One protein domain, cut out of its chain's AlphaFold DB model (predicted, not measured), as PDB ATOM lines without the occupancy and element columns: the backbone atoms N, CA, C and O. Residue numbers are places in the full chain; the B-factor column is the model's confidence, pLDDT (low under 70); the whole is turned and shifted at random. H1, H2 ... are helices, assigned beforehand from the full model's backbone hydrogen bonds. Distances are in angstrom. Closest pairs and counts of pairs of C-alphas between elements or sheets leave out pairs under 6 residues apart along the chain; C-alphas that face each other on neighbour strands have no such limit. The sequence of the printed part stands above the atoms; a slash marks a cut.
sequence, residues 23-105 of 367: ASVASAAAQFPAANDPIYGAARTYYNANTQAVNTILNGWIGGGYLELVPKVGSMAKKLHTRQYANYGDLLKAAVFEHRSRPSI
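Overview. This is residues 23 to 105 of the 367 residues of an uncharacterized protein of Archangium sp. Cb G35 (UniProt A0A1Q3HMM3). Three short helices, H1, H2 and H3, pack crosswise on a fourth, H4, and a long loop runs out from this small cluster and folds back to it, with residues 70 to 76 sticking out. That arm makes the long axis of an otherwise small helical body. The printed part has 83 residues, with four named helices in the order H1, H2, H3, H4 and no named strand; its class is all helix. The whole is loose, with a radius of gyration of the C-alphas of 15.4 A, and spans 52 by 27 by 20 A.

Along the chain. H4, residues 88 to 100, is 18.4 A long, from C-alpha 88 at (-16.018, 10.258, -42.880) to C-alpha 100 at (-5.084, 9.444, -57.647). H2, residues 38 to 49, measures 16.9 A, and H3, residues 51 to 62, 15.6 A. H1, residues 23 to 31, begins at C-alpha 23 at (-14.264, -0.265, -41.545) and measures 13.0 A.

Arrangement. H4 is the hub and touches the other three helices, mostly in crossed packing. It touches H2 at a steep tilt of 68 degrees, only just short of about perpendicular, the same way; the closest C-alphas, of Ala 43 and Lys 93, are 5.6 A apart. H3, with residues 53 to 58 alone, touches H4 at a steep tilt of 64 degrees, opposite ways; the closest C-alphas are those of Val 54 and Val 96, 5.9 A. H4, with residues 88 to 92 alone, touches H1, about perpendicular at 76 degrees; the closest C-alphas are those of Val 25 and Tyr 88, 5.4 A. H1 and H3 are near each other. H2 is close but not clearly touching to H1, Ala 29 to Arg 44 being the closest C-alphas at 7.4 A. Every O i to N i+4 pair is within hydrogen-bond range in H2, H3 and H4, and 4 of 5 in H1.

Size, cuts and confidence. The two C-alphas farthest apart, of Ala 35 and Gly 74, are 52.3 A apart. The printed part has no cut. The link from H3 to H4 is long, residues 63 to 87; H2 to H3 is tight and H1 to H2 short. Mean pLDDT of the printed part is 70.2, and it is under 70 at residues 24 to 26, 28 to 36 and 63 to 82.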
ATOM      1  N   ALA A  23     -12.921   0.288 -41.387       70.88
ATOM      2  CA  ALA A  23     -14.264  -0.265 -41.545       70.88
ATOM      3  C   ALA A  23     -15.367   0.763 -41.231       70.88
ATOM      4  O   ALA A  23     -16.396   0.774 -41.912       70.88
ATOM      5  N   SER A  24     -15.151   1.664 -40.260       68.50
ATOM      6  CA  SER A  24     -16.115   2.732 -39.967       68.50
ATOM      7  C   SER A  24     -16.149   3.793 -41.069       68.50
ATOM      8  O   SER A  24     -17.234   4.260 -41.412       68.50
ATOM      9  N   VAL A  25     -15.007   4.095 -41.706       69.75
ATOM     10  CA  VAL A  25     -14.941   4.996 -42.873       69.75
ATOM     11  C   VAL A  25     -15.730   4.426 -44.050       69.75
ATOM     12  O   VAL A  25     -16.580   5.117 -44.607       69.75
ATOM     13  N   ALA A  26     -15.494   3.159 -44.406       69.94
ATOM     14  CA  ALA A  26     -16.188   2.496 -45.510       69.94
ATOM     15  C   ALA A  26     -17.707   2.400 -45.269       69.94
ATOM     16  O   ALA A  26     -18.503   2.676 -46.168       69.94
ATOM     17  N   SER A  27     -18.112   2.070 -44.037       70.69
ATOM     18  CA  SER A  27     -19.526   1.953 -43.660       70.69
ATOM     19  C   SER A  27     -20.242   3.304 -43.681       70.69
ATOM     20  O   SER A  27     -21.340   3.407 -44.223       70.69
ATOM     21  N   ALA A  28     -19.613   4.356 -43.150       67.69
ATOM     22  CA  ALA A  28     -20.169   5.703 -43.198       67.69
ATOM     23  C   ALA A  28     -20.235   6.229 -44.639       67.69
ATOM     24  O   ALA A  28     -21.226   6.841 -45.025       67.69
ATOM     25  N   ALA A  29     -19.230   5.929 -45.467       65.38
ATOM     26  CA  ALA A  29     -19.210   6.352 -46.861       65.38
ATOM     27  C   ALA A  29     -20.328   5.742 -47.717       65.38
ATOM     28  O   ALA A  29     -20.823   6.371 -48.655       65.38
ATOM     29  N   ALA A  30     -20.773   4.532 -47.374       65.69
ATOM     30  CA  ALA A  30     -21.914   3.910 -48.030       65.69
ATOM     31  C   ALA A  30     -23.234   4.672 -47.792       65.69
ATOM     32  O   ALA A  30     -24.143   4.561 -48.621       65.69
ATOM     33  N   GLN A  31     -23.316   5.444 -46.701       63.53
ATOM     34  CA  GLN A  31     -24.514   6.141 -46.223       63.53
ATOM     35  C   GLN A  31     -24.608   7.607 -46.679       63.53
ATOM     36  O   GLN A  31     -25.674   8.207 -46.557       63.53
ATOM     37  N   PHE A  32     -23.535   8.193 -47.224       59.62
ATOM     38  CA  PHE A  32     -23.589   9.554 -47.763       59.62
ATOM     39  C   PHE A  32     -24.234   9.563 -49.161       59.62
ATOM     40  O   PHE A  32     -23.825   8.789 -50.037       59.62
ATOM     41  N   PRO A  33     -25.237  10.425 -49.404       54.09
ATOM     42  CA  PRO A  33     -25.911  10.483 -50.693       54.09
ATOM     43  C   PRO A  33     -24.972  11.049 -51.765       54.09
ATOM     44  O   PRO A  33     -24.654  12.235 -51.769       54.09
ATOM     45  N   ALA A  34     -24.595  10.203 -52.728       53.66
ATOM     46  CA  ALA A  34     -23.851  10.601 -53.929       53.66
ATOM     47  C   ALA A  34     -24.590  11.657 -54.781       53.66
ATOM     48  O   ALA A  34     -23.981  12.298 -55.629       53.66
ATOM     49  N   ALA A  35     -25.895  11.842 -54.557       49.28
ATOM     50  CA  ALA A  35     -26.749  12.726 -55.343       49.28
ATOM     51  C   ALA A  35     -26.423  14.226 -55.195       49.28
ATOM     52  O   ALA A  35     -26.753  14.991 -56.094       49.28
ATOM     53  N   ASN A  36     -25.768  14.646 -54.102       57.56
ATOM     54  CA  ASN A  36     -25.556  16.070 -53.803       57.56
ATOM     55  C   ASN A  36     -24.103  16.550 -53.993       57.56
ATOM     56  O   ASN A  36     -23.864  17.752 -53.951       57.56
ATOM     57  N   ASP A  37     -23.145  15.642 -54.216       71.12
ATOM     58  CA  ASP A  37     -21.740  15.972 -54.495       71.12
ATOM     59  C   ASP A  37     -21.167  14.972 -55.528       71.12
ATOM     60  O   ASP A  37     -20.943  13.798 -55.210       71.12
ATOM     61  N   PRO A  38     -20.926  15.395 -56.782       72.88
ATOM     62  CA  PRO A  38     -20.414  14.513 -57.833       72.88
ATOM     63  C   PRO A  38     -18.987  14.022 -57.565       72.88
ATOM     64  O   PRO A  38     -18.647  12.901 -57.949       72.88
ATOM     65  N   ILE A  39     -18.165  14.819 -56.876       77.31
ATOM     66  CA  ILE A  39     -16.801  14.447 -56.489       77.31
ATOM     67  C   ILE A  39     -16.880  13.292 -55.492       77.31
ATOM     68  O   ILE A  39     -16.105  12.336 -55.573       77.31
ATOM     69  N   TYR A  40     -17.870  13.331 -54.599       79.75
ATOM     70  CA  TYR A  40     -18.141  12.247 -53.667       79.75
ATOM     71  C   TYR A  40     -18.554  10.946 -54.369       79.75
ATOM     72  O   TYR A  40     -18.011   9.877 -54.077       79.75
ATOM     73  N   GLY A  41     -19.479  11.030 -55.331       78.81
ATOM     74  CA  GLY A  41     -19.892   9.884 -56.145       78.81
ATOM     75  C   GLY A  41     -18.717   9.252 -56.902       78.81
ATOM     76  O   GLY A  41     -18.514   8.037 -56.834       78.81
ATOM     77  N   ALA A  42     -17.892  10.078 -57.551       80.25
ATOM     78  CA  ALA A  42     -16.683   9.632 -58.238       80.25
ATOM     79  C   ALA A  42     -15.670   8.990 -57.273       80.25
ATOM     80  O   ALA A  42     -15.117   7.928 -57.571       80.25
ATOM     81  N   ALA A  43     -15.463   9.584 -56.092       83.19
ATOM     82  CA  ALA A  43     -14.564   9.047 -55.076       83.19
ATOM     83  C   ALA A  43     -15.024   7.672 -54.567       83.19
ATOM     84  O   ALA A  43     -14.207   6.760 -54.442       83.19
ATOM     85  N   ARG A  44     -16.331   7.484 -54.340       84.00
ATOM     86  CA  ARG A  44     -16.897   6.192 -53.923       84.00
ATOM     87  C   ARG A  44     -16.716   5.112 -54.990       84.00
ATOM     88  O   ARG A  44     -16.272   4.011 -54.668       84.00
ATOM     89  N   THR A  45     -17.019   5.422 -56.250       86.00
ATOM     90  CA  THR A  45     -16.802   4.495 -57.374       86.00
ATOM     91  C   THR A  45     -15.333   4.085 -57.467       86.00
ATOM     92  O   THR A  45     -15.025   2.896 -57.559       86.00
ATOM     93  N   TYR A  46     -14.415   5.047 -57.350       88.69
ATOM     94  CA  TYR A  46     -12.983   4.774 -57.356       88.69
ATOM     95  C   TYR A  46     -12.539   3.917 -56.165       88.69
ATOM     96  O   TYR A  46     -11.766   2.974 -56.344       88.69
ATOM     97  N   TYR A  47     -13.027   4.220 -54.958       89.00
ATOM     98  CA  TYR A  47     -12.724   3.462 -53.746       89.00
ATOM     99  C   TYR A  47     -13.105   1.989 -53.887       89.00
ATOM    100  O   TYR A  47     -12.296   1.119 -53.570       89.00
ATOM    101  N   ASN A  48     -14.298   1.702 -54.409       87.88
ATOM    102  CA  ASN A  48     -14.753   0.327 -54.621       87.88
ATOM    103  C   ASN A  48     -13.848  -0.428 -55.609       87.88
ATOM    104  O   ASN A  48     -13.577  -1.607 -55.414       87.88
ATOM    105  N   ALA A  49     -13.338   0.254 -56.639       90.69
ATOM    106  CA  ALA A  49     -12.413  -0.337 -57.605       90.69
ATOM    107  C   ALA A  49     -10.970  -0.481 -57.073       90.69
ATOM    108  O   ALA A  49     -10.222  -1.326 -57.551       90.69
ATOM    109  N   ASN A  50     -10.567   0.329 -56.085       92.62
ATOM    110  CA  ASN A  50      -9.181   0.437 -55.604       92.62
ATOM    111  C   ASN A  50      -9.067   0.271 -54.079       92.62
ATOM    112  O   ASN A  50      -8.207   0.878 -53.432       92.62
ATOM    113  N   THR A  51      -9.944  -0.542 -53.487       90.31
ATOM    114  CA  THR A  51     -10.160  -0.594 -52.033       90.31
ATOM    115  C   THR A  51      -8.875  -0.850 -51.253       90.31
ATOM    116  O   THR A  51      -8.599  -0.147 -50.284       90.31
ATOM    117  N   GLN A  52      -8.050  -1.806 -51.688       91.75
ATOM    118  CA  GLN A  52      -6.800  -2.134 -50.999       91.75
ATOM    119  C   GLN A  52      -5.844  -0.935 -50.945       91.75
ATOM    120  O   GLN A  52      -5.343  -0.601 -49.873       91.75
ATOM    121  N   ALA A  53      -5.628  -0.262 -52.077       91.19
ATOM    122  CA  ALA A  53      -4.679   0.840 -52.172       91.19
ATOM    123  C   ALA A  53      -5.121   2.064 -51.352       91.19
ATOM    124  O   ALA A  53      -4.307   2.673 -50.651       91.19
ATOM    125  N   VAL A  54      -6.418   2.384 -51.371       88.94
ATOM    126  CA  VAL A  54      -6.979   3.473 -50.556       88.94
ATOM    127  C   VAL A  54      -6.979   3.102 -49.068       88.94
ATOM    128  O   VAL A  54      -6.623   3.930 -48.231       88.94
ATOM    129  N   ASN A  55      -7.275   1.848 -48.714       88.00
ATOM    130  CA  ASN A  55      -7.204   1.381 -47.328       88.00
ATOM    131  C   ASN A  55      -5.777   1.455 -46.768       88.00
ATOM    132  O   ASN A  55      -5.611   1.762 -45.590       88.00
ATOM    133  N   THR A  56      -4.734   1.238 -47.577       86.62
ATOM    134  CA  THR A  56      -3.342   1.465 -47.148       86.62
ATOM    135  C   THR A  56      -3.102   2.920 -46.738       86.62
ATOM    136  O   THR A  56      -2.443   3.165 -45.726       86.62
ATOM    137  N   ILE A  57      -3.655   3.888 -47.477       85.31
ATOM    138  CA  ILE A  57      -3.565   5.316 -47.131       85.31
ATOM    139  C   ILE A  57      -4.325   5.599 -45.838       85.31
ATOM    140  O   ILE A  57      -3.750   6.158 -44.905       85.31
ATOM    141  N   LEU A  58      -5.584   5.161 -45.761       82.69
ATOM    142  CA  LEU A  58      -6.433   5.367 -44.586       82.69
ATOM    143  C   LEU A  58      -5.814   4.756 -43.325       82.69
ATOM    144  O   LEU A  58      -5.779   5.414 -42.292       82.69
ATOM    145  N   ASN A  59      -5.259   3.545 -43.406       79.56
ATOM    146  CA  ASN A  59      -4.542   2.918 -42.293       79.56
ATOM    147  C   ASN A  59      -3.333   3.753 -41.847       79.56
ATOM    148  O   ASN A  59      -3.096   3.894 -40.649       79.56
ATOM    149  N   GLY A  60      -2.592   4.338 -42.793       75.44
ATOM    150  CA  GLY A  60      -1.478   5.233 -42.484       75.44
ATOM    151  C   GLY A  60      -1.907   6.532 -41.795       75.44
ATOM    152  O   GLY A  60      -1.152   7.059 -40.981       75.44
ATOM    153  N   TRP A  61      -3.101   7.043 -42.104       77.94
ATOM    154  CA  TRP A  61      -3.642   8.270 -41.509       77.94
ATOM    155  C   TRP A  61      -4.332   8.024 -40.160       77.94
ATOM    156  O   TRP A  61      -4.125   8.799 -39.234       77.94
ATOM    157  N   ILE A  62      -5.112   6.944 -40.031       71.88
ATOM    158  CA  ILE A  62      -5.879   6.594 -38.820       71.88
ATOM    159  C   ILE A  62      -4.977   5.942 -37.760       71.88
ATOM    160  O   ILE A  62      -5.094   6.242 -36.577       71.88
ATOM    161  N   GLY A  63      -4.056   5.064 -38.171       56.53
ATOM    162  CA  GLY A  63      -3.147   4.347 -37.267       56.53
ATOM    163  C   GLY A  63      -1.902   5.139 -36.847       56.53
ATOM    164  O   GLY A  63      -1.109   4.660 -36.036       56.53
ATOM    165  N   GLY A  64      -1.697   6.340 -37.397       52.53
ATOM    166  CA  GLY A  64      -0.577   7.219 -37.061       52.53
ATOM    167  C   GLY A  64      -0.812   7.956 -35.742       52.53
ATOM    168  O   GLY A  64      -1.303   9.078 -35.746       52.53
ATOM    169  N   GLY A  65      -0.484   7.323 -34.612       40.12
ATOM    170  CA  GLY A  65      -0.646   7.899 -33.273       40.12
ATOM    171  C   GLY A  65       0.071   9.243 -33.035       40.12
ATOM    172  O   GLY A  65       1.061   9.577 -33.685       40.12
ATOM    173  N   TYR A  66      -0.452   9.988 -32.051       37.62
ATOM    174  CA  TYR A  66       0.027  11.281 -31.547       37.62
ATOM    175  C   TYR A  66       1.493  11.245 -31.075       37.62
ATOM    176  O   TYR A  66       1.887  10.344 -30.337       37.62
ATOM    177  N   LEU A  67       2.264  12.292 -31.394       37.16
ATOM    178  CA  LEU A  67       3.525  12.611 -30.717       37.16
ATOM    179  C   LEU A  67       3.480  14.046 -30.180       37.16
ATOM    180  O   LEU A  67       3.263  15.005 -30.916       37.16
ATOM    181  N   GLU A  68       3.664  14.167 -28.870       31.48
ATOM    182  CA  GLU A  68       3.699  15.419 -28.121       31.48
ATOM    183  C   GLU A  68       5.090  16.066 -28.252       31.48
ATOM    184  O   GLU A  68       6.118  15.409 -28.075       31.48
ATOM    185  N   LEU A  69       5.142  17.356 -28.595       34.41
ATOM    186  CA  LEU A  69       6.389  18.122 -28.632       34.41
ATOM    187  C   LEU A  69       6.859  18.397 -27.199       34.41
ATOM    188  O   LEU A  69       6.331  19.284 -26.535       34.41
ATOM    189  N   VAL A  70       7.917  17.714 -26.757       29.69
ATOM    190  CA  VAL A  70       8.771  18.233 -25.681       29.69
ATOM    191  C   VAL A  70       9.954  18.944 -26.345       29.69
ATOM    192  O   VAL A  70      10.743  18.293 -27.033       29.69
ATOM    193  N   PRO A  71      10.112  20.268 -26.186       36.22
ATOM    194  CA  PRO A  71      11.222  20.994 -26.779       36.22
ATOM    195  C   PRO A  71      12.510  20.667 -26.014       36.22
ATOM    196  O   PRO A  71      12.879  21.364 -25.072       36.22
ATOM    197  N   LYS A  72      13.226  19.612 -26.416       32.25
ATOM    198  CA  LYS A  72      14.645  19.445 -26.081       32.25
ATOM    199  C   LYS A  72      15.455  19.069 -27.316       32.25
ATOM    200  O   LYS A  72      15.199  18.095 -28.009       32.25
ATOM    201  N   VAL A  73      16.435  19.932 -27.559       36.06
ATOM    202  CA  VAL A  73      17.510  19.869 -28.545       36.06
ATOM    203  C   VAL A  73      18.066  18.443 -28.675       36.06
ATOM    204  O   VAL A  73      18.565  17.902 -27.695       36.06
ATOM    205  N   GLY A  74      18.037  17.866 -29.883       36.62
ATOM    206  CA  GLY A  74      18.931  16.753 -30.243       36.62
ATOM    207  C   GLY A  74      18.321  15.470 -30.816       36.62
ATOM    208  O   GLY A  74      19.090  14.637 -31.284       36.62
ATOM    209  N   SER A  75      16.999  15.284 -30.858       33.22
ATOM    210  CA  SER A  75      16.389  14.097 -31.483       33.22
ATOM    211  C   SER A  75      15.611  14.459 -32.752       33.22
ATOM    212  O   SER A  75      14.785  15.369 -32.770       33.22
ATOM    213  N   MET A  76      15.910  13.763 -33.855       35.06
ATOM    214  CA  MET A  76      15.193  13.908 -35.124       35.06
ATOM    215  C   MET A  76      13.725  13.498 -34.939       35.06
ATOM    216  O   MET A  76      13.429  12.381 -34.513       35.06
ATOM    217  N   ALA A  77      12.816  14.429 -35.229       33.75
ATOM    218  CA  ALA A  77      11.393  14.313 -34.945       33.75
ATOM    219  C   ALA A  77      10.671  13.261 -35.813       33.75
ATOM    220  O   ALA A  77      11.023  13.025 -36.971       33.75
ATOM    221  N   LYS A  78       9.624  12.647 -35.245       47.19
ATOM    222  CA  LYS A  78       8.659  11.783 -35.950       47.19
ATOM    223  C   LYS A  78       7.277  12.461 -36.038       47.19
ATOM    224  O   LYS A  78       7.028  13.454 -35.369       47.19
ATOM    225  N   LYS A  79       6.450  11.937 -36.953       45.09
ATOM    226  CA  LYS A  79       5.492  12.644 -37.827       45.09
ATOM    227  C   LYS A  79       4.356  13.436 -37.145       45.09
ATOM    228  O   LYS A  79       3.771  12.955 -36.187       45.09
ATOM    229  N   LEU A  80       3.993  14.593 -37.722       47.56
ATOM    230  CA  LEU A  80       3.043  15.589 -37.173       47.56
ATOM    231  C   LEU A  80       1.768  15.811 -38.025       47.56
ATOM    232  O   LEU A  80       1.158  16.878 -37.994       47.56
ATOM    233  N   HIS A  81       1.335  14.813 -38.799       52.22
ATOM    234  CA  HIS A  81       0.150  14.933 -39.661       52.22
ATOM    235  C   HIS A  81      -1.104  14.360 -38.994       52.22
ATOM    236  O   HIS A  81      -1.648  13.365 -39.467       52.22
ATOM    237  N   THR A  82      -1.586  14.973 -37.909       59.41
ATOM    238  CA  THR A  82      -2.939  14.666 -37.416       59.41
ATOM    239  C   THR A  82      -3.943  15.274 -38.393       59.41
ATOM    240  O   THR A  82      -4.273  16.459 -38.311       59.41
ATOM    241  N   ARG A  83      -4.378  14.474 -39.371       70.62
ATOM    242  CA  ARG A  83      -5.400  14.880 -40.338       70.62
ATOM    243  C   ARG A  83      -6.749  15.015 -39.620       70.62
ATOM    244  O   ARG A  83      -7.131  14.115 -38.877       70.62
ATOM    245  N   GLN A  84      -7.464  16.116 -39.835       76.12
ATOM    246  CA  GLN A  84      -8.797  16.345 -39.260       76.12
ATOM    247  C   GLN A  84      -9.802  16.715 -40.351       76.12
ATOM    248  O   GLN A  84      -9.713  17.771 -40.976       76.12
ATOM    249  N   TYR A  85     -10.776  15.836 -40.560       79.00
ATOM    250  CA  TYR A  85     -11.845  16.019 -41.536       79.00
ATOM    251  C   TYR A  85     -13.178  16.216 -40.821       79.00
ATOM    252  O   TYR A  85     -13.392  15.660 -39.744       79.00
ATOM    253  N   ALA A  86     -14.077  16.992 -41.429       79.12
ATOM    254  CA  ALA A  86     -15.385  17.290 -40.850       79.12
ATOM    255  C   ALA A  86     -16.259  16.032 -40.694       79.12
ATOM    256  O   ALA A  86     -17.071  15.944 -39.775       79.12
ATOM    257  N   ASN A  87     -16.100  15.052 -41.587       77.25
ATOM    258  CA  ASN A  87     -16.850  13.799 -41.586       77.25
ATOM    259  C   ASN A  87     -16.074  12.669 -42.300       77.25
ATOM    260  O   ASN A  87     -15.035  12.891 -42.926       77.25
ATOM    261  N   TYR A  88     -16.597  11.439 -42.223       77.12
ATOM    262  CA  TYR A  88     -16.018  10.258 -42.880       77.12
ATOM    263  C   TYR A  88     -15.971  10.356 -44.402       77.12
ATOM    264  O   TYR A  88     -15.084   9.777 -45.030       77.12
ATOM    265  N   GLY A  89     -16.928  11.068 -44.991       78.38
ATOM    266  CA  GLY A  89     -16.966  11.281 -46.420       78.38
ATOM    267  C   GLY A  89     -15.767  12.094 -46.900       78.38
ATOM    268  O   GLY A  89     -15.075  11.664 -47.819       78.38
ATOM    269  N   ASP A  90     -15.466  13.199 -46.229       81.75
ATOM    270  CA  ASP A  90     -14.310  14.038 -46.541       81.75
ATOM    271  C   ASP A  90     -12.980  13.304 -46.335       81.75
ATOM    272  O   ASP A  90     -12.078  13.428 -47.162       81.75
ATOM    273  N   LEU A  91     -12.879  12.464 -45.299       84.38
ATOM    274  CA  LEU A  91     -11.712  11.601 -45.098       84.38
ATOM    275  C   LEU A  91     -11.525  10.604 -46.256       84.38
ATOM    276  O   LEU A  91     -10.417  10.472 -46.779       84.38
ATOM    277  N   LEU A  92     -12.590   9.906 -46.672       83.88
ATOM    278  CA  LEU A  92     -12.519   8.972 -47.800       83.88
ATOM    279  C   LEU A  92     -12.160   9.698 -49.097       83.88
ATOM    280  O   LEU A  92     -11.284   9.246 -49.834       83.88
ATOM    281  N   LYS A  93     -12.827  10.826 -49.353       85.94
ATOM    282  CA  LYS A  93     -12.590  11.697 -50.501       85.94
ATOM    283  C   LYS A  93     -11.108  12.060 -50.574       85.94
ATOM    284  O   LYS A  93     -10.441  11.733 -51.554       85.94
ATOM    285  N   ALA A  94     -10.556  12.607 -49.494       86.81
ATOM    286  CA  ALA A  94      -9.148  12.965 -49.414       86.81
ATOM    287  C   ALA A  94      -8.204  11.771 -49.633       86.81
ATOM    288  O   ALA A  94      -7.203  11.916 -50.332       86.81
ATOM    289  N   ALA A  95      -8.507  10.589 -49.085       87.62
ATOM    290  CA  ALA A  95      -7.670   9.398 -49.255       87.62
ATOM    291  C   ALA A  95      -7.687   8.853 -50.694       87.62
ATOM    292  O   ALA A  95      -6.651   8.427 -51.209       87.62
ATOM    293  N   VAL A  96      -8.843   8.895 -51.362       90.25
ATOM    294  CA  VAL A  96      -8.965   8.561 -52.787       90.25
ATOM    295  C   VAL A  96      -8.124   9.515 -53.631       90.25
ATOM    296  O   VAL A  96      -7.364   9.064 -54.487       90.25
ATOM    297  N   PHE A  97      -8.204  10.820 -53.375       89.62
ATOM    298  CA  PHE A  97      -7.433  11.801 -54.138       89.62
ATOM    299  C   PHE A  97      -5.941  11.772 -53.836       89.62
ATOM    300  O   PHE A  97      -5.138  11.944 -54.750       89.62
ATOM    301  N   GLU A  98      -5.546  11.483 -52.596       89.06
ATOM    302  CA  GLU A  98      -4.148  11.196 -52.276       89.06
ATOM    303  C   GLU A  98      -3.638  10.041 -53.140       89.06
ATOM    304  O   GLU A  98      -2.525  10.123 -53.636       89.06
ATOM    305  N   HIS A  99      -4.441   8.991 -53.368       92.00
ATOM    306  CA  HIS A  99      -4.058   7.894 -54.257       92.00
ATOM    307  C   HIS A  99      -3.966   8.332 -55.726       92.00
ATOM    308  O   HIS A  99      -2.957   8.064 -56.380       92.00
ATOM    309  N   ARG A 100      -4.998   9.016 -56.239       92.19
ATOM    310  CA  ARG A 100      -5.084   9.444 -57.647       92.19
ATOM    311  C   ARG A 100      -3.979  10.429 -58.039       92.19
ATOM    312  O   ARG A 100      -3.460  10.332 -59.143       92.19
ATOM    313  N   SER A 101      -3.571  11.302 -57.120       91.44
ATOM    314  CA  SER A 101      -2.531  12.319 -57.345       91.44
ATOM    315  C   SER A 101      -1.091  11.818 -57.154       91.44
ATOM    316  O   SER A 101      -0.144  12.550 -57.438       91.44
ATOM    317  N   ARG A 102      -0.872  10.565 -56.713       89.38
ATOM    318  CA  ARG A 102       0.488  10.015 -56.513       89.38
ATOM    319  C   ARG A 102       1.403  10.095 -57.736       89.38
ATOM    320  O   ARG A 102       2.585  10.368 -57.521       89.38
ATOM    321  N   PRO A 103       0.937   9.870 -58.983       90.38
ATOM    322  CA  PRO A 103       1.795  10.011 -60.157       90.38
ATOM    323  C   PRO A 103       2.449  11.398 -60.252       90.38
ATOM    324  O   PRO A 103       3.608  11.508 -60.655       90.38
ATOM    325  N   SER A 104       1.764  12.442 -59.777       92.00
ATOM    326  CA  SER A 104       2.260  13.819 -59.768       92.00
ATOM    327  C   SER A 104       3.454  14.033 -58.832       92.00
ATOM    328  O   SER A 104       4.227  14.964 -59.037       92.00
ATOM    329  N   ILE A 105       3.689  13.150 -57.850       90.31
ATOM    330  CA  ILE A 105       4.860  13.231 -56.956       90.31
ATOM    331  C   ILE A 105       6.164  13.156 -57.759       90.31
ATOM    332  O   ILE A 105       7.106  13.897 -57.477       90.31
TER     333      ILE A 105